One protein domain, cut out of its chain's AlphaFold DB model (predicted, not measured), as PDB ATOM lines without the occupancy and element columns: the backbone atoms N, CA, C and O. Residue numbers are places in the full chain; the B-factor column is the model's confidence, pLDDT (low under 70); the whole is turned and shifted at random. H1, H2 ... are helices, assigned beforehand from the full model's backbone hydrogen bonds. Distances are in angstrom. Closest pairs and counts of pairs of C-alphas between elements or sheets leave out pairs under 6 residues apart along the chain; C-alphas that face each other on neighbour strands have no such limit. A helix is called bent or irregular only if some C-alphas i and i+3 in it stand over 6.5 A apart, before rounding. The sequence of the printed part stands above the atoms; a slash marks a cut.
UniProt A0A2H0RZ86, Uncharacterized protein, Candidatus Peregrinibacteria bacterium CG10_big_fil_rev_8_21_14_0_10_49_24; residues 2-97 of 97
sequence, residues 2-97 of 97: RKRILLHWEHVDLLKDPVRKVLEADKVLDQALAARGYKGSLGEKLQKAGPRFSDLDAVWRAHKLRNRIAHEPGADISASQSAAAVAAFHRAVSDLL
ATOM      1  N   ARG A   2     -38.191  35.676  35.570       87.69
ATOM      2  CA  ARG A   2     -39.498  35.202  35.062       87.69
ATOM      3  C   ARG A   2     -40.633  35.242  36.098       87.69
ATOM      4  O   ARG A   2     -41.667  35.830  35.825       87.69
ATOM      5  N   LYS A   3     -40.396  34.748  37.322       89.75
ATOM      6  CA  LYS A   3     -41.379  34.790  38.427       89.75
ATOM      7  C   LYS A   3     -41.933  36.197  38.705       89.75
ATOM      8  O   LYS A   3     -43.116  36.338  38.959       89.75
ATOM      9  N   ARG A   4     -41.100  37.242  38.617       92.56
ATOM     10  CA  ARG A   4     -41.530  38.632  38.855       92.56
ATOM     11  C   ARG A   4     -42.443  39.149  37.741       92.56
ATOM     12  O   ARG A   4     -43.409  39.833  38.036       92.56
ATOM     13  N   ILE A   5     -42.135  38.822  36.484       95.12
ATOM     14  CA  ILE A   5     -42.964  39.197  35.326       95.12
ATOM     15  C   ILE A   5     -44.337  38.523  35.430       95.12
ATOM     16  O   ILE A   5     -45.347  39.193  35.258       95.12
ATOM     17  N   LEU A   6     -44.369  37.236  35.791       92.38
ATOM     18  CA  LEU A   6     -45.618  36.492  35.985       92.38
ATOM     19  C   LEU A   6     -46.467  37.065  37.128       92.38
ATOM     20  O   LEU A   6     -47.654  37.280  36.936       92.38
ATOM     21  N   LEU A   7     -45.861  37.415  38.269       93.88
ATOM     22  CA  LEU A   7     -46.579  38.063  39.376       93.88
ATOM     23  C   LEU A   7     -47.198  39.411  38.975       93.88
ATOM     24  O   LEU A   7     -48.311  39.732  39.383       93.88
ATOM     25  N   HIS A   8     -46.499  40.221  38.175       95.00
ATOM     26  CA  HIS A   8     -47.098  41.453  37.658       95.00
ATOM     27  C   HIS A   8     -48.222  41.166  36.659       95.00
ATOM     28  O   HIS A   8     -49.190  41.921  36.619       95.00
ATOM     29  N   TRP A   9     -48.120  40.081  35.888       96.62
ATOM     30  CA  TRP A   9     -49.189  39.661  34.988       96.62
ATOM     31  C   TRP A   9     -50.449  39.230  35.751       96.62
ATOM     32  O   TRP A   9     -51.543  39.677  35.423       96.62
ATOM     33  N   GLU A  10     -50.304  38.470  36.838       95.56
ATOM     34  CA  GLU A  10     -51.430  38.105  37.712       95.56
ATOM     35  C   GLU A  10     -52.161  39.347  38.247       95.56
ATOM     36  O   GLU A  10     -53.390  39.386  38.292       95.56
ATOM     37  N   HIS A  11     -51.427  40.409  38.596       96.00
ATOM     38  CA  HIS A  11     -52.046  41.673  38.991       96.00
ATOM     39  C   HIS A  11     -52.846  42.309  37.843       96.00
ATOM     40  O   HIS A  11     -53.951  42.793  38.081       96.00
ATOM     41  N   VAL A  12     -52.344  42.275  36.603       97.25
ATOM     42  CA  VAL A  12     -53.095  42.755  35.429       97.25
ATOM     43  C   VAL A  12     -54.425  42.014  35.294       97.25
ATOM     44  O   VAL A  12     -55.458  42.647  35.064       97.25
ATOM     45  N   ASP A  13     -54.437  40.696  35.490       94.69
ATOM     46  CA  ASP A  13     -55.648  39.884  35.347       94.69
ATOM     47  C   ASP A  13     -56.746  40.273  36.347       94.69
ATOM     48  O   ASP A  13     -57.926  40.287  35.981       94.69
ATOM     49  N   LEU A  14     -56.361  40.697  37.555       96.44
ATOM     50  CA  LEU A  14     -57.269  41.152  38.617       96.44
ATOM     51  C   LEU A  14     -57.870  42.548  38.373       96.44
ATOM     52  O   LEU A  14     -58.852  42.917  39.026       96.44
ATOM     53  N   LEU A  15     -57.318  43.339  37.446       96.19
ATOM     54  CA  LEU A  15     -57.838  44.671  37.142       96.19
ATOM     55  C   LEU A  15     -59.178  44.579  36.402       96.19
ATOM     56  O   LEU A  15     -59.308  43.888  35.385       96.19
ATOM     57  N   LYS A  16     -60.161  45.326  36.918       95.25
ATOM     58  CA  LYS A  16     -61.503  45.470  36.330       95.25
ATOM     59  C   LYS A  16     -61.625  46.674  35.401       95.25
ATOM     60  O   LYS A  16     -62.406  46.630  34.460       95.25
ATOM     61  N   ASP A  17     -60.867  47.734  35.673       95.56
ATOM     62  CA  ASP A  17     -60.884  48.951  34.864       95.56
ATOM     63  C   ASP A  17     -60.171  48.713  33.517       95.56
ATOM     64  O   ASP A  17     -58.985  48.359  33.519       95.56
ATOM     65  N   PRO A  18     -60.861  48.868  32.370       96.25
ATOM     66  CA  PRO A  18     -60.322  48.486  31.067       96.25
ATOM     67  C   PRO A  18     -59.116  49.335  30.659       96.25
ATOM     68  O   PRO A  18     -58.165  48.798  30.085       96.25
ATOM     69  N   VAL A  19     -59.137  50.630  30.983       96.56
ATOM     70  CA  VAL A  19     -58.062  51.588  30.701       96.56
ATOM     71  C   VAL A  19     -56.798  51.212  31.473       96.56
ATOM     72  O   VAL A  19     -55.733  51.001  30.887       96.56
ATOM     73  N   ARG A  20     -56.919  51.044  32.791       96.25
ATOM     74  CA  ARG A  20     -55.815  50.675  33.676       96.25
ATOM     75  C   ARG A  20     -55.247  49.306  33.327       96.25
ATOM     76  O   ARG A  20     -54.032  49.133  33.376       96.25
ATOM     77  N   LYS A  21     -56.094  48.352  32.933       97.62
ATOM     78  CA  LYS A  21     -55.650  47.016  32.517       97.62
ATOM     79  C   LYS A  21     -54.721  47.070  31.303       97.62
ATOM     80  O   LYS A  21     -53.680  46.419  31.312       97.62
ATOM     81  N   VAL A  22     -55.043  47.891  30.299       98.38
ATOM     82  CA  VAL A  22     -54.185  48.097  29.115       98.38
ATOM     83  C   VAL A  22     -52.861  48.768  29.491       98.38
ATOM     84  O   VAL A  22     -51.807  48.331  29.029       98.38
ATOM     85  N   LEU A  23     -52.898  49.798  30.342       97.69
ATOM     86  CA  LEU A  23     -51.698  50.523  30.781       97.69
ATOM     87  C   LEU A  23     -50.728  49.626  31.566       97.69
ATOM     88  O   LEU A  23     -49.523  49.649  31.315       97.69
ATOM     89  N   GLU A  24     -51.240  48.816  32.494       98.25
ATOM     90  CA  GLU A  24     -50.401  47.907  33.282       98.25
ATOM     91  C   GLU A  24     -49.889  46.729  32.436       98.25
ATOM     92  O   GLU A  24     -48.722  46.364  32.561       98.25
ATOM     93  N   ALA A  25     -50.687  46.185  31.509       98.50
ATOM     94  CA  ALA A  25     -50.236  45.132  30.589       98.50
ATOM     95  C   ALA A  25     -49.048  45.580  29.711       98.50
ATOM     96  O   ALA A  25     -48.052  44.860  29.589       98.50
ATOM     97  N   ASP A  26     -49.114  46.794  29.154       98.44
ATOM     98  CA  ASP A  26     -48.030  47.415  28.378       98.44
ATOM     99  C   ASP A  26     -46.746  47.574  29.211       98.44
ATOM    100  O   ASP A  26     -45.643  47.266  28.751       98.44
ATOM    101  N   LYS A  27     -46.885  47.958  30.486       98.06
ATOM    102  CA  LYS A  27     -45.764  48.059  31.429       98.06
ATOM    103  C   LYS A  27     -45.119  46.704  31.718       98.06
ATOM    104  O   LYS A  27     -43.892  46.635  31.828       98.06
ATOM    105  N   VAL A  28     -45.896  45.624  31.829       98.31
ATOM    106  CA  VAL A  28     -45.325  44.277  32.015       98.31
ATOM    107  C   VAL A  28     -44.529  43.844  30.782       98.31
ATOM    108  O   VAL A  28     -43.426  43.309  30.930       98.31
ATOM    109  N   LEU A  29     -45.017  44.141  29.573       98.50
ATOM    110  CA  LEU A  29     -44.258  43.905  28.343       98.50
ATOM    111  C   LEU A  29     -42.948  44.707  28.314       98.50
ATOM    112  O   LEU A  29     -41.890  44.149  28.011       98.50
ATOM    113  N   ASP A  30     -42.984  45.987  28.687       98.31
ATOM    114  CA  ASP A  30     -41.783  46.825  28.745       98.31
ATOM    115  C   ASP A  30     -40.726  46.272  29.717       98.31
ATOM    116  O   ASP A  30     -39.531  46.237  29.399       98.31
ATOM    117  N   GLN A  31     -41.168  45.761  30.870       97.50
ATOM    118  CA  GLN A  31     -40.306  45.080  31.835       97.50
ATOM    119  C   GLN A  31     -39.722  43.776  31.277       97.50
ATOM    120  O   GLN A  31     -38.545  43.494  31.515       97.50
ATOM    121  N   ALA A  32     -40.509  42.983  30.544       97.94
ATOM    122  CA  ALA A  32     -40.043  41.747  29.916       97.94
ATOM    123  C   ALA A  32     -38.976  42.016  28.840       97.94
ATOM    124  O   ALA A  32     -37.958  41.321  28.776       97.94
ATOM    125  N   LEU A  33     -39.157  43.073  28.047       98.12
ATOM    126  CA  LEU A  33     -38.175  43.530  27.064       98.12
ATOM    127  C   LEU A  33     -36.904  44.077  27.725       98.12
ATOM    128  O   LEU A  33     -35.798  43.701  27.334       98.12
ATOM    129  N   ALA A  34     -37.041  44.908  28.762       97.06
ATOM    130  CA  ALA A  34     -35.898  45.419  29.519       97.06
ATOM    131  C   ALA A  34     -35.087  44.278  30.159       97.06
ATOM    132  O   ALA A  34     -33.858  44.282  30.128       97.06
ATOM    133  N   ALA A  35     -35.776  43.255  30.667       96.00
ATOM    134  CA  ALA A  35     -35.174  42.046  31.216       96.00
ATOM    135  C   ALA A  35     -34.393  41.216  30.175       96.00
ATOM    136  O   ALA A  35     -33.477  40.485  30.542       96.00
ATOM    137  N   ARG A  36     -34.714  41.349  28.881       95.44
ATOM    138  CA  ARG A  36     -33.949  40.784  27.752       95.44
ATOM    139  C   ARG A  36     -32.831  41.699  27.241       95.44
ATOM    140  O   ARG A  36     -32.174  41.364  26.262       95.44
ATOM    141  N   GLY A  37     -32.604  42.841  27.889       96.88
ATOM    142  CA  GLY A  37     -31.541  43.783  27.538       96.88
ATOM    143  C   GLY A  37     -31.918  44.805  26.464       96.88
ATOM    144  O   GLY A  37     -31.062  45.598  26.066       96.88
ATOM    145  N   TYR A  38     -33.176  44.845  26.010       98.00
ATOM    146  CA  TYR A  38     -33.629  45.877  25.078       98.00
ATOM    147  C   TYR A  38     -33.735  47.232  25.790       98.00
ATOM    148  O   TYR A  38     -34.336  47.351  26.858       98.00
ATOM    149  N   LYS A  39     -33.156  48.272  25.180       97.12
ATOM    150  CA  LYS A  39     -33.091  49.639  25.722       97.12
ATOM    151  C   LYS A  39     -33.836  50.634  24.835       97.12
ATOM    152  O   LYS A  39     -33.872  50.461  23.611       97.12
ATOM    153  N   GLY A  40     -34.331  51.694  25.471       97.19
ATOM    154  CA  GLY A  40     -35.096  52.779  24.855       97.19
ATOM    155  C   GLY A  40     -36.537  52.824  25.361       97.19
ATOM    156  O   GLY A  40     -36.888  52.165  26.342       97.19
ATOM    157  N   SER A  41     -37.360  53.601  24.672       96.81
ATOM    158  CA  SER A  41     -38.817  53.565  24.765       96.81
ATOM    159  C   SER A  41     -39.368  52.187  24.385       96.81
ATOM    160  O   SER A  41     -38.701  51.391  23.718       96.81
ATOM    161  N   LEU A  42     -40.616  51.903  24.767       96.56
ATOM    162  CA  LEU A  42     -41.265  50.650  24.384       96.56
ATOM    163  C   LEU A  42     -41.334  50.488  22.857       96.56
ATOM    164  O   LEU A  42     -41.014  49.416  22.357       96.56
ATOM    165  N   GLY A  43     -41.635  51.551  22.106       97.31
ATOM    166  CA  GLY A  43     -41.634  51.511  20.640       97.31
ATOM    167  C   GLY A  43     -40.276  51.113  20.049       97.31
ATOM    168  O   GLY A  43     -40.205  50.232  19.193       97.31
ATOM    169  N   GLU A  44     -39.178  51.680  20.552       98.12
ATOM    170  CA  GLU A  44     -37.826  51.300  20.116       98.12
ATOM    171  C   GLU A  44     -37.481  49.857  20.500       98.12
ATOM    172  O   GLU A  44     -36.837  49.139  19.729       98.12
ATOM    173  N   LYS A  45     -37.906  49.405  21.687       98.50
ATOM    174  CA  LYS A  45     -37.729  48.011  22.111       98.50
ATOM    175  C   LYS A  45     -38.515  47.061  21.204       98.50
ATOM    176  O   LYS A  45     -37.949  46.052  20.795       98.50
ATOM    177  N   LEU A  46     -39.759  47.388  20.845       97.94
ATOM    178  CA  LEU A  46     -40.589  46.598  19.926       97.94
ATOM    179  C   LEU A  46     -39.966  46.505  18.536       97.94
ATOM    180  O   LEU A  46     -39.897  45.414  17.975       97.94
ATOM    181  N   GLN A  47     -39.449  47.614  18.008       97.69
ATOM    182  CA  GLN A  47     -38.767  47.623  16.716       97.69
ATOM    183  C   GLN A  47     -37.552  46.681  16.710       97.69
ATOM    184  O   GLN A  47     -37.370  45.906  15.776       97.69
ATOM    185  N   LYS A  48     -36.743  46.700  17.777       98.12
ATOM    186  CA  LYS A  48     -35.553  45.840  17.915       98.12
ATOM    187  C   LYS A  48     -35.901  44.375  18.191       98.12
ATOM    188  O   LYS A  48     -35.188  43.478  17.749       98.12
ATOM    189  N   ALA A  49     -36.955  44.127  18.962       97.75
ATOM    190  CA  ALA A  49     -37.379  42.790  19.365       97.75
ATOM    191  C   ALA A  49     -38.332  42.125  18.363       97.75
ATOM    192  O   ALA A  49     -38.691  40.974  18.580       97.75
ATOM    193  N   GLY A  50     -38.706  42.805  17.274       96.69
ATOM    194  CA  GLY A  50     -39.708  42.372  16.294       96.69
ATOM    195  C   GLY A  50     -39.708  40.873  15.956       96.69
ATOM    196  O   GLY A  50     -40.738  40.233  16.152       96.69
ATOM    197  N   PRO A  51     -38.567  40.276  15.555       97.38
ATOM    198  CA  PRO A  51     -38.486  38.851  15.209       97.38
ATOM    199  C   PRO A  51     -38.784  37.867  16.353       97.38
ATOM    200  O   PRO A  51     -38.855  36.666  16.118       97.38
ATOM    201  N   ARG A  52     -38.892  38.338  17.601       97.19
ATOM    202  CA  ARG A  52     -39.242  37.511  18.763       97.19
ATOM    203  C   ARG A  52     -40.740  37.301  18.904       97.19
ATOM    204  O   ARG A  52     -41.119  36.399  19.634       97.19
ATOM    205  N   PHE A  53     -41.566  38.127  18.268       98.25
ATOM    206  CA  PHE A  53     -43.008  38.101  18.461       98.25
ATOM    207  C   PHE A  53     -43.698  37.291  17.374       98.25
ATOM    208  O   PHE A  53     -43.470  37.496  16.184       98.25
ATOM    209  N   SER A  54     -44.599  36.415  17.802       98.06
ATOM    210  CA  SER A  54     -45.465  35.627  16.927       98.06
ATOM    211  C   SER A  54     -46.508  36.480  16.191       98.06
ATOM    212  O   SER A  54     -46.975  36.089  15.126       98.06
ATOM    213  N   ASP A  55     -46.860  37.649  16.737       98.25
ATOM    214  CA  ASP A  55     -47.806  38.603  16.144       98.25
ATOM    215  C   ASP A  55     -47.423  40.048  16.507       98.25
ATOM    216  O   ASP A  55     -48.031  40.693  17.364       98.25
ATOM    217  N   LEU A  56     -46.360  40.557  15.876       98.12
ATOM    218  CA  LEU A  56     -45.848  41.911  16.124       98.12
ATOM    219  C   LEU A  56     -46.891  43.002  15.814       98.12
ATOM    220  O   LEU A  56     -46.957  44.017  16.514       98.12
ATOM    221  N   ASP A  57     -47.730  42.798  14.801       98.44
ATOM    222  CA  ASP A  57     -48.738  43.779  14.400       98.44
ATOM    223  C   ASP A  57     -49.819  43.959  15.468       98.44
ATOM    224  O   ASP A  57     -50.248  45.089  15.730       98.44
ATOM    225  N   ALA A  58     -50.249  42.877  16.128       98.56
ATOM    226  CA  ALA A  58     -51.161  42.975  17.264       98.56
ATOM    227  C   ALA A  58     -50.550  43.766  18.424       98.56
ATOM    228  O   ALA A  58     -51.235  44.608  19.011       98.56
ATOM    229  N   VAL A  59     -49.259  43.565  18.711       98.62
ATOM    230  CA  VAL A  59     -48.548  44.308  19.763       98.62
ATOM    231  C   VAL A  59     -48.478  45.796  19.432       98.62
ATOM    232  O   VAL A  59     -48.756  46.631  20.292       98.62
ATOM    233  N   TRP A  60     -48.195  46.154  18.177       98.56
ATOM    234  CA  TRP A  60     -48.215  47.552  17.745       98.56
ATOM    235  C   TRP A  60     -49.605  48.179  17.826       98.56
ATOM    236  O   TRP A  60     -49.720  49.328  18.256       98.56
ATOM    237  N   ARG A  61     -50.668  47.462  17.439       98.62
ATOM    238  CA  ARG A  61     -52.048  47.957  17.596       98.62
ATOM    239  C   ARG A  61     -52.381  48.215  19.067       98.62
ATOM    240  O   ARG A  61     -52.907  49.283  19.384       98.62
ATOM    241  N   ALA A  62     -52.024  47.288  19.954       98.62
ATOM    242  CA  ALA A  62     -52.217  47.429  21.395       98.62
ATOM    243  C   ALA A  62     -51.430  48.620  21.966       98.62
ATOM    244  O   ALA A  62     -51.991  49.448  22.684       98.62
ATOM    245  N   HIS A  63     -50.161  48.775  21.579       98.25
ATOM    246  CA  HIS A  63     -49.322  49.893  22.011       98.25
ATOM    247  C   HIS A  63     -49.853  51.253  21.518       98.25
ATOM    248  O   HIS A  63     -49.855  52.228  22.266       98.25
ATOM    249  N   LYS A  64     -50.382  51.333  20.288       98.00
ATOM    250  CA  LYS A  64     -51.035  52.553  19.776       98.00
ATOM    251  C   LYS A  64     -52.299  52.900  20.563       98.00
ATOM    252  O   LYS A  64     -52.480  54.065  20.906       98.00
ATOM    253  N   LEU A  65     -53.139  51.909  20.885       98.19
ATOM    254  CA  LEU A  65     -54.311  52.115  21.744       98.19
ATOM    255  C   LEU A  65     -53.892  52.643  23.120       98.19
ATOM    256  O   LEU A  65     -54.456  53.617  23.608       98.19
ATOM    257  N   ARG A  66     -52.854  52.051  23.717       97.56
ATOM    258  CA  ARG A  66     -52.273  52.515  24.978       97.56
ATOM    259  C   ARG A  66     -51.762  53.953  24.884       97.56
ATOM    260  O   ARG A  66     -52.007  54.741  25.792       97.56
ATOM    261  N   ASN A  67     -51.066  54.318  23.807       96.81
ATOM    262  CA  ASN A  67     -50.588  55.691  23.617       96.81
ATOM    263  C   ASN A  67     -51.751  56.675  23.497       96.81
ATOM    264  O   ASN A  67     -51.704  57.729  24.121       96.81
ATOM    265  N   ARG A  68     -52.818  56.310  22.782       97.00
ATOM    266  CA  ARG A  68     -54.045  57.109  22.736       97.00
ATOM    267  C   ARG A  68     -54.592  57.372  24.142       97.00
ATOM    268  O   ARG A  68     -54.771  58.525  24.504       97.00
ATOM    269  N   ILE A  69     -54.757  56.324  24.951       96.31
ATOM    270  CA  ILE A  69     -55.214  56.426  26.350       96.31
ATOM    271  C   ILE A  69     -54.338  57.385  27.169       96.31
ATOM    272  O   ILE A  69     -54.847  58.180  27.949       96.31
ATOM    273  N   ALA A  70     -53.015  57.307  27.009       94.00
ATOM    274  CA  ALA A  70     -52.079  58.128  27.773       94.00
ATOM    275  C   ALA A  70     -52.071  59.611  27.353       94.00
ATOM    276  O   ALA A  70     -51.745  60.468  28.172       94.00
ATOM    277  N   HIS A  71     -52.394  59.911  26.092       94.69
ATOM    278  CA  HIS A  71     -52.327  61.263  25.528       94.69
ATOM    279  C   HIS A  71     -53.685  61.966  25.407       94.69
ATOM    280  O   HIS A  71     -53.708  63.187  25.275       94.69
ATOM    281  N   GLU A  72     -54.797  61.233  25.468       93.88
ATOM    282  CA  GLU A  72     -56.160  61.768  25.408       93.88
ATOM    283  C   GLU A  72     -56.841  61.633  26.785       93.88
ATOM    284  O   GLU A  72     -57.380  60.571  27.109       93.88
ATOM    285  N   PRO A  73     -56.847  62.690  27.625       87.44
ATOM    286  CA  PRO A  73     -57.572  62.672  28.890       87.44
ATOM    287  C   PRO A  73     -59.058  62.376  28.671       87.44
ATOM    288  O   PRO A  73     -59.716  63.029  27.865       87.44
ATOM    289  N   GLY A  74     -59.593  61.395  29.399       86.00
ATOM    290  CA  GLY A  74     -60.984  60.959  29.242       86.00
ATOM    291  C   GLY A  74     -61.224  60.009  28.066       86.00
ATOM    292  O   GLY A  74     -62.380  59.744  27.745       86.00
ATOM    293  N   ALA A  75     -60.170  59.482  27.430       88.50
ATOM    294  CA  ALA A  75     -60.313  58.408  26.458       88.50
ATOM    295  C   ALA A  75     -61.002  57.193  27.091       88.50
ATOM    296  O   ALA A  75     -60.445  56.531  27.969       88.50
ATOM    297  N   ASP A  76     -62.201  56.896  26.604       89.75
ATOM    298  CA  ASP A  76     -62.912  55.669  26.925       89.75
ATOM    299  C   ASP A  76     -62.592  54.595  25.877       89.75
ATOM    300  O   ASP A  76     -62.418  54.881  24.684       89.75
ATOM    301  N   ILE A  77     -62.491  53.349  26.329       95.88
ATOM    302  CA  ILE A  77     -62.262  52.191  25.471       95.88
ATOM    303  C   ILE A  77     -63.276  51.108  25.802       95.88
ATOM    304  O   ILE A  77     -63.602  50.852  26.960       95.88
ATOM    305  N   SER A  78     -63.742  50.403  24.776       96.69
ATOM    306  CA  SER A  78     -64.640  49.281  25.006       96.69
ATOM    307  C   SER A  78     -63.922  48.138  25.732       96.69
ATOM    308  O   SER A  78     -62.709  47.931  25.603       96.69
ATOM    309  N   ALA A  79     -64.699  47.304  26.427       95.19
ATOM    310  CA  ALA A  79     -64.188  46.066  27.013       95.19
ATOM    311  C   ALA A  79     -63.518  45.159  25.961       95.19
ATOM    312  O   ALA A  79     -62.512  44.516  26.251       95.19
ATOM    313  N   SER A  80     -64.023  45.151  24.720       97.50
ATOM    314  CA  SER A  80     -63.432  44.388  23.615       97.50
ATOM    315  C   SER A  80     -62.077  44.942  23.162       97.50
ATOM    316  O   SER A  80     -61.159  44.161  22.921       97.50
ATOM    317  N   GLN A  81     -61.914  46.268  23.098       98.12
ATOM    318  CA  GLN A  81     -60.628  46.906  22.799       98.12
ATOM    319  C   GLN A  81     -59.597  46.605  23.889       98.12
ATOM    320  O   GLN A  81     -58.465  46.235  23.573       98.12
ATOM    321  N   SER A  82     -60.004  46.703  25.160       98.38
ATOM    322  CA  SER A  82     -59.154  46.347  26.299       98.38
ATOM    323  C   SER A  82     -58.728  44.879  26.238       98.38
ATOM    324  O   SER A  82     -57.534  44.585  26.256       98.38
ATOM    325  N   ALA A  83     -59.680  43.956  26.064       98.12
ATOM    326  CA  ALA A  83     -59.403  42.524  25.996       98.12
ATOM    327  C   ALA A  83     -58.455  42.163  24.841       98.12
ATOM    328  O   ALA A  83     -57.508  41.404  25.042       98.12
ATOM    329  N   ALA A  84     -58.662  42.738  23.652       98.62
ATOM    330  CA  ALA A  84     -57.798  42.497  22.498       98.62
ATOM    331  C   ALA A  84     -56.363  43.000  22.736       98.62
ATOM    332  O   ALA A  84     -55.403  42.289  22.435       98.62
ATOM    333  N   ALA A  85     -56.205  44.197  23.310       98.69
ATOM    334  CA  ALA A  85     -54.892  44.753  23.620       98.69
ATOM    335  C   ALA A  85     -54.164  43.948  24.708       98.69
ATOM    336  O   ALA A  85     -52.993  43.608  24.546       98.69
ATOM    337  N   VAL A  86     -54.866  43.578  25.783       98.62
ATOM    338  CA  VAL A  86     -54.309  42.767  26.876       98.62
ATOM    339  C   VAL A  86     -53.899  41.382  26.375       98.62
ATOM    340  O   VAL A  86     -52.812  40.920  26.708       98.62
ATOM    341  N   ALA A  87     -54.704  40.741  25.522       98.62
ATOM    342  CA  ALA A  87     -54.355  39.454  24.923       98.62
ATOM    343  C   ALA A  87     -53.105  39.544  24.028       98.62
ATOM    344  O   ALA A  87     -52.246  38.661  24.079       98.62
ATOM    345  N   ALA A  88     -52.972  40.622  23.245       98.81
ATOM    346  CA  ALA A  88     -51.781  40.866  22.434       98.81
ATOM    347  C   ALA A  88     -50.528  41.041  23.306       98.81
ATOM    348  O   ALA A  88     -49.503  40.409  23.048       98.81
ATOM    349  N   PHE A  89     -50.620  41.829  24.382       98.69
ATOM    350  CA  PHE A  89     -49.520  41.985  25.332       98.69
ATOM    351  C   PHE A  89     -49.190  40.680  26.069       98.69
ATOM    352  O   PHE A  89     -48.013  40.378  26.245       98.69
ATOM    353  N   HIS A  90     -50.189  39.870  26.436       98.44
ATOM    354  CA  HIS A  90     -49.964  38.583  27.101       98.44
ATOM    355  C   HIS A  90     -49.167  37.623  26.222       98.44
ATOM    356  O   HIS A  90     -48.195  37.006  26.668       98.44
ATOM    357  N   ARG A  91     -49.564  37.519  24.948       98.50
ATOM    358  CA  ARG A  91     -48.856  36.709  23.958       98.50
ATOM    359  C   ARG A  91     -47.430  37.213  23.780       98.50
ATOM    360  O   ARG A  91     -46.503  36.422  23.864       98.50
ATOM    361  N   ALA A  92     -47.247  38.525  23.645       98.44
ATOM    362  CA  ALA A  92     -45.927  39.129  23.522       98.44
ATOM    363  C   ALA A  92     -45.028  38.848  24.735       98.44
ATOM    364  O   ALA A  92     -43.852  38.546  24.573       98.44
ATOM    365  N   VAL A  93     -45.569  38.913  25.955       98.06
ATOM    366  CA  VAL A  93     -44.831  38.520  27.163       98.06
ATOM    367  C   VAL A  93     -44.485  37.033  27.123       98.06
ATOM    368  O   VAL A  93     -43.355  36.683  27.441       98.06
ATOM    369  N   SER A  94     -45.406  36.174  26.687       97.25
ATOM    370  CA  SER A  94     -45.176  34.727  26.571       97.25
ATOM    371  C   SER A  94     -44.083  34.382  25.552       97.25
ATOM    372  O   SER A  94     -43.213  33.571  25.855       97.25
ATOM    373  N   ASP A  95     -44.064  35.054  24.398       97.75
ATOM    374  CA  ASP A  95     -43.008  34.936  23.379       97.75
ATOM    375  C   ASP A  95     -41.626  35.362  23.925       97.75
ATOM    376  O   ASP A  95     -40.563  34.924  23.471       97.75
ATOM    377  N   LEU A  96     -41.635  36.223  24.945       95.75
ATOM    378  CA  LEU A  96     -40.473  36.688  25.685       95.75
ATOM    379  C   LEU A  96     -40.300  35.971  27.033       95.75
ATOM    380  O   LEU A  96     -39.673  36.541  27.922       95.75
ATOM    381  N   LEU A  97     -40.778  34.754  27.263       91.88
ATOM    382  CA  LEU A  97     -40.428  33.985  28.477       91.88
ATOM    383  C   LEU A  97     -39.736  32.665  28.156       91.88
ATOM    384  O   LEU A  97     -39.431  31.929  29.128       91.88
TER     385      LEU A  97
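This is residues 2 to 97 of the 97 residues of an uncharacterized protein of Candidatus Peregrinibacteria bacterium CG10_big_fil_rev_8_21_14_0_10_49_24 (UniProt A0A2H0RZ86). Two long helices, H2 and H5, lie side by side in the core; H1 packs alongside H2 on one side, running back at only 5 degrees to it, and H4 crosses the H2-H5 pair on the other side. H3 lies on the same side of H2 as H4, packing on residues 30 to 33 of H2, and runs opposite ways to H4 at a shallow tilt of 12 degrees, their centres 13.3 A apart. The printed part has 96 residues with five named helices, H1 to H5 in order, and no named strand; the class is all helix. It is compact, with a radius of gyration of the C-alphas of 12.4 A, and rounded, spanning 34 by 25 by 21 A.

H1, residues 2 to 14, begins at C-alpha 2 (-39.498, 35.202, 35.062) and is 19.1 A long from first to last C-alpha. H2, residues 18 to 35, is the longest helix at 18 residues and 26.0 A; its C-alpha 18 is at (-60.322, 48.486, 31.067). H3, residues 42 to 52, measures 14.4 A and is irregular: C-alphas 48 and 51 are 8.0 A apart. H4, residues 56 to 71, measures 22.5 A. H5, residues 79 to 95, measures 24.2 A and ends at C-alpha 95 (-43.008, 34.936, 23.379).

H2 is the hub and touches the four other helices. H1 and H2 form a helical hairpin at a shallow tilt of 5 degrees, opposite ways, with the closest C-alphas those of Val 12 and Lys 21, 5.8 A apart. H2 and H5 touch at a shallow tilt of 13 degrees, the same way; their closest C-alphas, of Pro 18 and Ser 82, are 5.4 A apart. H4 touches H5 at a steep tilt of 53 degrees, opposite ways, with the C-alphas of Ala 62 and Ala 85 closest at 4.4 A. H2 touches H4 with residues 19 to 26 alone, at a steep tilt of 58 degrees, the closest C-alphas being those of Leu 23 and Arg 66, 6.2 A apart. H2 touches H3 with residues 30 to 33 alone, the C-alphas of Asp 30 and Leu 42 closest at 5.8 A. H3 and H4, a helical hairpin, only just touch, with 3 pairs of C-alphas within 8 A; the closest are those of Gly 50 and Leu 56, 6.2 A apart. H1 is apart from H3 and H4. Every O i to N i+4 pair is within hydrogen-bond range in H1, H2, H4 and H5; in H3 it is 5 of 7.

The two C-alphas farthest apart, of Pro 51 and Gly 74, are 34.5 A apart. The printed part has no cut and ends at residue 97, the chain's last. The links H1 to H2 and H3 to H4 are tight, and those from H2 to H3 and from H4 to H5 are short. The mean pLDDT of the printed part is 96.6, and no printed residue is under 70.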